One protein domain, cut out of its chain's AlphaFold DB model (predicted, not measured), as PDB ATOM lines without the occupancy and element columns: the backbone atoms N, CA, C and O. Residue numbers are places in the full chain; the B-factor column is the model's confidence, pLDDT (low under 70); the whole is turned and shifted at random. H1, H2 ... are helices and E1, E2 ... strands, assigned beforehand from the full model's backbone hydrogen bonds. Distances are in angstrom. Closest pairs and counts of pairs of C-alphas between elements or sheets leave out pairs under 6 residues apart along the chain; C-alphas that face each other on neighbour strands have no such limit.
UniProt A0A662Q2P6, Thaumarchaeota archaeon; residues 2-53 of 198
ATOM      1  N   GLU A   2     -37.464  13.803  17.988       41.66
ATOM      2  CA  GLU A   2     -36.203  14.494  18.296       41.66
ATOM      3  C   GLU A   2     -36.038  15.621  17.276       41.66
ATOM      4  O   GLU A   2     -35.930  15.362  16.078       41.66
ATOM      5  N   GLU A   3     -36.096  16.871  17.735       47.69
ATOM      6  CA  GLU A   3     -35.670  18.009  16.927       47.69
ATOM      7  C   GLU A   3     -34.173  17.851  16.672       47.69
ATOM      8  O   GLU A   3     -33.341  18.075  17.549       47.69
ATOM      9  N   ALA A   4     -33.822  17.410  15.464       49.12
ATOM     10  CA  ALA A   4     -32.447  17.447  15.010       49.12
ATOM     11  C   ALA A   4     -32.002  18.915  14.996       49.12
ATOM     12  O   ALA A   4     -32.498  19.719  14.206       49.12
ATOM     13  N   SER A   5     -31.082  19.270  15.890       59.19
ATOM     14  CA  SER A   5     -30.467  20.592  15.946       59.19
ATOM     15  C   SER A   5     -29.616  20.810  14.690       59.19
ATOM     16  O   SER A   5     -28.430  20.474  14.658       59.19
ATOM     17  N   GLU A   6     -30.225  21.321  13.623       73.31
ATOM     18  CA  GLU A   6     -29.531  21.634  12.376       73.31
ATOM     19  C   GLU A   6     -28.773  22.962  12.540       73.31
ATOM     20  O   GLU A   6     -29.346  24.050  12.480       73.31
ATOM     21  N   ALA A   7     -27.463  22.887  12.775       80.25
ATOM     22  CA  ALA A   7     -26.622  24.072  12.876       80.25
ATOM     23  C   ALA A   7     -26.225  24.575  11.481       80.25
ATOM     24  O   ALA A   7     -25.442  23.935  10.780       80.25
ATOM     25  N   LYS A   8     -26.720  25.753  11.089       86.38
ATOM     26  CA  LYS A   8     -26.368  26.413   9.820       86.38
ATOM     27  C   LYS A   8     -25.412  27.577  10.063       86.38
ATOM     28  O   LYS A   8     -25.592  28.343  11.004       86.38
ATOM     29  N   GLY A   9     -24.417  27.731   9.191       90.12
ATOM     30  CA  GLY A   9     -23.503  28.876   9.189       90.12
ATOM     31  C   GLY A   9     -22.025  28.517   9.345       90.12
ATOM     32  O   GLY A   9     -21.614  27.362   9.208       90.12
ATOM     33  N   THR A  10     -21.226  29.545   9.628       93.25
ATOM     34  CA  THR A  10     -19.762  29.483   9.639       93.25
ATOM     35  C   THR A  10     -19.220  30.084  10.931       93.25
ATOM     36  O   THR A  10     -19.629  31.172  11.327       93.25
ATOM     37  N   ILE A  11     -18.270  29.399  11.566       92.50
ATOM     38  CA  ILE A  11     -17.518  29.887  12.725       92.50
ATOM     39  C   ILE A  11     -16.149  30.354  12.233       92.50
ATOM     40  O   ILE A  11     -15.465  29.629  11.507       92.50
ATOM     41  N   ILE A  12     -15.736  31.560  12.622       93.94
ATOM     42  CA  ILE A  12     -14.422  32.105  12.271       93.94
ATOM     43  C   ILE A  12     -13.473  31.903  13.450       93.94
ATOM     44  O   ILE A  12     -13.667  32.482  14.514       93.94
ATOM     45  N   ILE A  13     -12.422  31.104  13.256       94.38
ATOM     46  CA  ILE A  13     -11.371  30.877  14.258       94.38
ATOM     47  C   ILE A  13     -10.047  31.322  13.651       94.38
ATOM     48  O   ILE A  13      -9.631  30.815  12.609       94.38
ATOM     49  N   ARG A  14      -9.384  32.292  14.294       94.25
ATOM     50  CA  ARG A  14      -8.091  32.848  13.844       94.25
ATOM     51  C   ARG A  14      -8.103  33.276  12.362       94.25
ATOM     52  O   ARG A  14      -7.154  33.019  11.629       94.25
ATOM     53  N   GLY A  15      -9.202  33.890  11.912       93.94
ATOM     54  CA  GLY A  15      -9.364  34.404  10.544       93.94
ATOM     55  C   GLY A  15      -9.727  33.364   9.477       93.94
ATOM     56  O   GLY A  15      -9.860  33.724   8.312       93.94
ATOM     57  N   ARG A  16      -9.912  32.085   9.838       94.69
ATOM     58  CA  ARG A  16     -10.360  31.035   8.910       94.69
ATOM     59  C   ARG A  16     -11.806  30.640   9.189       94.69
ATOM     60  O   ARG A  16     -12.204  30.515  10.345       94.69
ATOM     61  N   ALA A  17     -12.568  30.442   8.119       95.38
ATOM     62  CA  ALA A  17     -13.968  30.042   8.139       95.38
ATOM     63  C   ALA A  17     -14.112  28.514   8.239       95.38
ATOM     64  O   ALA A  17     -13.559  27.783   7.417       95.38
ATOM     65  N   TYR A  18     -14.891  28.040   9.211       94.81
ATOM     66  CA  TYR A  18     -15.198  26.624   9.417       94.81
ATOM     67  C   TYR A  18     -16.714  26.396   9.437       94.81
ATOM     68  O   TYR A  18     -17.425  27.180  10.065       94.81
ATOM     69  N   PRO A  19     -17.237  25.324   8.813       93.62
ATOM     70  CA  PRO A  19     -18.660  25.001   8.896       93.62
ATOM     71  C   PRO A  19     -19.082  24.722  10.343       93.62
ATOM     72  O   PRO A  19     -18.507  23.837  10.987       93.62
ATOM     73  N   ALA A  20     -20.092  25.440  10.840       91.94
ATOM     74  CA  ALA A  20     -20.531  25.350  12.233       91.94
ATOM     75  C   ALA A  20     -20.947  23.922  12.622       91.94
ATOM     76  O   ALA A  20     -20.532  23.417  13.663       91.94
ATOM     77  N   GLU A  21     -21.678  23.236  11.740       90.69
ATOM     78  CA  GLU A  21     -22.125  21.857  11.949       90.69
ATOM     79  C   GLU A  21     -20.959  20.885  12.193       90.69
ATOM     80  O   GLU A  21     -20.996  20.073  13.118       90.69
ATOM     81  N   LYS A  22     -19.887  20.984  11.393       89.94
ATOM     82  CA  LYS A  22     -18.718  20.098  11.521       89.94
ATOM     83  C   LYS A  22     -17.960  20.355  12.817       89.94
ATOM     84  O   LYS A  22     -17.507  19.403  13.448       89.94
ATOM     85  N   VAL A  23     -17.836  21.622  13.213       89.88
ATOM     86  CA  VAL A  23     -17.183  22.007  14.470       89.88
ATOM     87  C   VAL A  23     -17.976  21.478  15.664       89.88
ATOM     88  O   VAL A  23     -17.403  20.812  16.522       89.88
ATOM     89  N   LEU A  24     -19.297  21.689  15.689       88.25
ATOM     90  CA  LEU A  24     -20.164  21.197  16.764       88.25
ATOM     91  C   LEU A  24     -20.137  19.671  16.864       88.25
ATOM     92  O   LEU A  24     -19.978  19.129  17.956       88.25
ATOM     93  N   ARG A  25     -20.206  18.968  15.729       87.56
ATOM     94  CA  ARG A  25     -20.119  17.503  15.695       87.56
ATOM     95  C   ARG A  25     -18.780  16.993  16.233       87.56
ATOM     96  O   ARG A  25     -18.759  16.014  16.972       87.56
ATOM     97  N   ALA A  26     -17.671  17.658  15.904       87.69
ATOM     98  CA  ALA A  26     -16.354  17.297  16.428       87.69
ATOM     99  C   ALA A  26     -16.268  17.466  17.957       87.69
ATOM    100  O   ALA A  26     -15.696  16.606  18.623       87.69
ATOM    101  N   LEU A  27     -16.874  18.523  18.511       85.56
ATOM    102  CA  LEU A  27     -16.926  18.769  19.959       85.56
ATOM    103  C   LEU A  27     -17.798  17.742  20.694       85.56
ATOM    104  O   LEU A  27     -17.386  17.211  21.725       85.56
ATOM    105  N   LEU A  28     -18.973  17.432  20.139       83.69
ATOM    106  CA  LEU A  28     -19.902  16.454  20.709       83.69
ATOM    107  C   LEU A  28     -19.312  15.036  20.709       83.69
ATOM    108  O   LEU A  28     -19.394  14.338  21.715       83.69
ATOM    109  N   ASN A  29     -18.650  14.624  19.623       83.81
ATOM    110  CA  ASN A  29     -18.075  13.278  19.497       83.81
ATOM    111  C   ASN A  29     -16.978  12.981  20.530       83.81
ATOM    112  O   ASN A  29     -16.780  11.827  20.899       83.81
ATOM    113  N   GLN A  30     -16.258  14.002  20.991       80.50
ATOM    114  CA  GLN A  30     -15.213  13.835  22.001       80.50
ATOM    115  C   GLN A  30     -15.773  13.839  23.435       80.50
ATOM    116  O   GLN A  30     -15.001  13.691  24.378       80.50
ATOM    117  N   SER A  31     -17.096  14.000  23.614       70.00
ATOM    118  CA  SER A  31     -17.772  14.133  24.919       70.00
ATOM    119  C   SER A  31     -17.154  15.200  25.835       70.00
ATOM    120  O   SER A  31     -17.294  15.143  27.053       70.00
ATOM    121  N   LEU A  32     -16.461  16.188  25.261       71.62
ATOM    122  CA  LEU A  32     -15.783  17.243  26.019       71.62
ATOM    123  C   LEU A  32     -16.753  18.327  26.496       71.62
ATOM    124  O   LEU A  32     -16.406  19.127  27.363       71.62
ATOM    125  N   VAL A  33     -17.942  18.393  25.895       80.88
ATOM    126  CA  VAL A  33     -18.864  19.517  26.037       80.88
ATOM    127  C   VAL A  33     -20.309  19.027  26.040       80.88
ATOM    128  O   VAL A  33     -20.735  18.323  25.127       80.88
ATOM    129  N   GLU A  34     -21.075  19.458  27.042       82.56
ATOM    130  CA  GLU A  34     -22.532  19.324  27.067       82.56
ATOM    131  C   GLU A  34     -23.173  20.537  26.388       82.56
ATOM    132  O   GLU A  34     -22.849  21.676  26.727       82.56
ATOM    133  N   ILE A  35     -24.094  20.300  25.454       86.31
ATOM    134  CA  ILE A  35     -24.889  21.352  24.815       86.31
ATOM    135  C   ILE A  35     -26.346  21.142  25.211       86.31
ATOM    136  O   ILE A  35     -26.902  20.066  24.986       86.31
ATOM    137  N   LYS A  36     -26.959  22.156  25.820       86.31
ATOM    138  CA  LYS A  36     -28.363  22.147  26.250       86.31
ATOM    139  C   LYS A  36     -29.042  23.431  25.799       86.31
ATOM    140  O   LYS A  36     -28.412  24.481  25.749       86.31
ATOM    141  N   VAL A  37     -30.329  23.344  25.492       85.06
ATOM    142  CA  VAL A  37     -31.173  24.514  25.233       85.06
ATOM    143  C   VAL A  37     -32.080  24.690  26.444       85.06
ATOM    144  O   VAL A  37     -32.803  23.761  26.800       85.06
ATOM    145  N   ASP A  38     -32.007  25.852  27.093       81.06
ATOM    146  CA  ASP A  38     -32.874  26.218  28.217       81.06
ATOM    147  C   ASP A  38     -33.695  27.458  27.847       81.06
ATOM    148  O   ASP A  38     -33.180  28.574  27.743       81.06
ATOM    149  N   GLY A  39     -34.988  27.253  27.594       76.94
ATOM    150  CA  GLY A  39     -35.861  28.298  27.067       76.94
ATOM    151  C   GLY A  39     -35.369  28.815  25.711       76.94
ATOM    152  O   GLY A  39     -35.389  28.080  24.728       76.94
ATOM    153  N   SER A  40     -34.948  30.082  25.663       76.62
ATOM    154  CA  SER A  40     -34.387  30.725  24.466       76.62
ATOM    155  C   SER A  40     -32.870  30.610  24.346       76.62
ATOM    156  O   SER A  40     -32.320  30.960  23.305       76.62
ATOM    157  N   ASP A  41     -32.179  30.186  25.404       84.69
ATOM    158  CA  ASP A  41     -30.737  30.371  25.514       84.69
ATOM    159  C   ASP A  41     -29.992  29.052  25.316       84.69
ATOM    160  O   ASP A  41     -30.444  27.975  25.715       84.69
ATOM    161  N   LEU A  42     -28.821  29.146  24.688       87.00
ATOM    162  CA  LEU A  42     -27.959  28.006  24.422       87.00
ATOM    163  C   LEU A  42     -26.913  27.895  25.529       87.00
ATOM    164  O   LEU A  42     -26.121  28.810  25.741       87.00
ATOM    165  N   ILE A  43     -26.886  26.763  26.218       87.31
ATOM    166  CA  ILE A  43     -25.892  26.454  27.242       87.31
ATOM    167  C   ILE A  43     -24.856  25.516  26.629       87.31
ATOM    168  O   ILE A  43     -25.194  24.421  26.179       87.31
ATOM    169  N   ILE A  44     -23.592  25.939  26.630       88.06
ATOM    170  CA  ILE A  44     -22.448  25.128  26.200       88.06
ATOM    171  C   ILE A  44     -21.506  24.974  27.397       88.06
ATOM    172  O   ILE A  44     -20.831  25.918  27.812       88.06
ATOM    173  N   GLY A  45     -21.462  23.775  27.979       85.50
ATOM    174  CA  GLY A  45     -20.723  23.495  29.207       85.50
ATOM    175  C   GLY A  45     -21.260  24.309  30.387       85.50
ATOM    176  O   GLY A  45     -22.281  23.960  30.970       85.50
ATOM    177  N   ARG A  46     -20.550  25.384  30.751       84.12
ATOM    178  CA  ARG A  46     -20.942  26.326  31.822       84.12
ATOM    179  C   ARG A  46     -21.352  27.703  31.301       84.12
ATOM    180  O   ARG A  46     -21.854  28.509  32.075       84.12
ATOM    181  N   GLU A  47     -21.130  27.968  30.018       87.19
ATOM    182  CA  GLU A  47     -21.387  29.270  29.415       87.19
ATOM    183  C   GLU A  47     -22.808  29.340  28.862       87.19
ATOM    184  O   GLU A  47     -23.285  28.403  28.212       87.19
ATOM    185  N   ARG A  48     -23.475  30.472  29.107       88.38
ATOM    186  CA  ARG A  48     -24.815  30.774  28.597       88.38
ATOM    187  C   ARG A  48     -24.699  31.772  27.453       88.38
ATOM    188  O   ARG A  48     -24.257  32.901  27.647       88.38
ATOM    189  N   ILE A  49     -25.128  31.357  26.271       89.50
ATOM    190  CA  ILE A  49     -25.078  32.142  25.042       89.50
ATOM    191  C   ILE A  49     -26.503  32.558  24.685       89.50
ATOM    192  O   ILE A  49     -27.365  31.717  24.427       89.50
ATOM    193  N   GLN A  50     -26.749  33.867  24.666       84.44
ATOM    194  CA  GLN A  50     -28.027  34.417  24.221       84.44
ATOM    195  C   GLN A  50     -28.063  34.510  22.691       84.44
ATOM    196  O   GLN A  50     -27.060  34.909  22.086       84.44
ATOM    197  N   PRO A  51     -29.196  34.189  22.044       86.69
ATOM    198  CA  PRO A  51     -29.348  34.412  20.616       86.69
ATOM    199  C   PRO A  51     -29.211  35.896  20.277       86.69
ATOM    200  O   PRO A  51     -29.681  36.774  21.004       86.69
ATOM    201  N   ILE A  52     -28.600  36.174  19.129       88.19
ATOM    202  CA  ILE A  52     -28.567  37.523  18.572       88.19
ATOM    203  C   ILE A  52     -29.876  37.728  17.808       88.19
ATOM    204  O   ILE A  52     -30.072  37.150  16.741       88.19
ATOM    205  N   PHE A  53     -30.764  38.551  18.360       88.25
ATOM    206  CA  PHE A  53     -32.015  38.939  17.709       88.25
ATOM    207  C   PHE A  53     -31.805  40.190  16.857       88.25
ATOM    208  O   PHE A  53     -31.149  41.139  17.292       88.25
TER     209      PHE A  53
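Overview. This is residues 2 to 53 of the 198 residues of a protein of Thaumarchaeota archaeon (UniProt A0A662Q2P6). A small three-strand sheet, E3, E4 and E5, and a separate two-strand hairpin, E1 and E2, form the two ends of an open arrangement, and the single short helix H1 joins them along the chain. The first turns of H1 lie near E1, and the two sheets have no contact with each other. The printed part has 52 residues, with one named helix and five named strands in the order E1, E2, H1, E3, E4, E5, and its class is mixed, helices and strands. The larger sheet has the order E3, E4, E5, and both sheets are antiparallel. The whole is only just compact, close to loose, with a radius of gyration of the C-alphas of 11.8 A and spans of 31 by 29 by 23 A.

Along the chain. Begin with the larger sheet and find C-alpha 35 at (-24.889, 21.352, 24.815), where E3 begins; it runs over residues 35 to 38, 10.0 A long. E4 is residues 41 to 44, 9.8 A long, and E5 is residues 47 to 49, 6.4 A long, ending with C-alpha 49 at (-25.078, 32.142, 25.042). Go back to C-alpha 20 at (-20.531, 25.350, 12.233), from which H1, residues 20 to 29, runs 14.3 A. Before it are E1, residues 10 to 13, 9.7 A long, and E2, residues 16 to 19, 10.3 A long.

Arrangement. E3, E4 and E5 form a meander, each strand the antiparallel neighbour of the one before, with E3 and E5 as edge strands and E4 as the inner one. In the hairpin of E3 and E4, at 156 degrees, look for N 36 and O 43, 2.9 A apart and within hydrogen-bond range. In the hairpin of E4 and E5, at 145 degrees, N 49 and O 42 are 2.8 A apart, also within range. H1 is not on this sheet, with 3 pairs of C-alphas within 10 A, and it is apart from E4 and E5. In H1 every O i to N i+4 pair is within hydrogen-bond range. The closest C-alphas of E1 and H1 are those of Thr 10 and Ala 20, 4.9 A apart. E1 and E2 are an antiparallel hairpin at 143 degrees, where N 11 and O 18 are 2.8 A apart, within range. Both strands are apart from E3, E4 and E5.

Size, cuts and confidence. The two C-alphas farthest apart are those of Glu 2 and Gly 15, at 34.3 A. The printed part has no cut, and the links between its named elements are tight. Mean pLDDT of the printed part is 83.7; look at residues 2 to 5 for the values under 70.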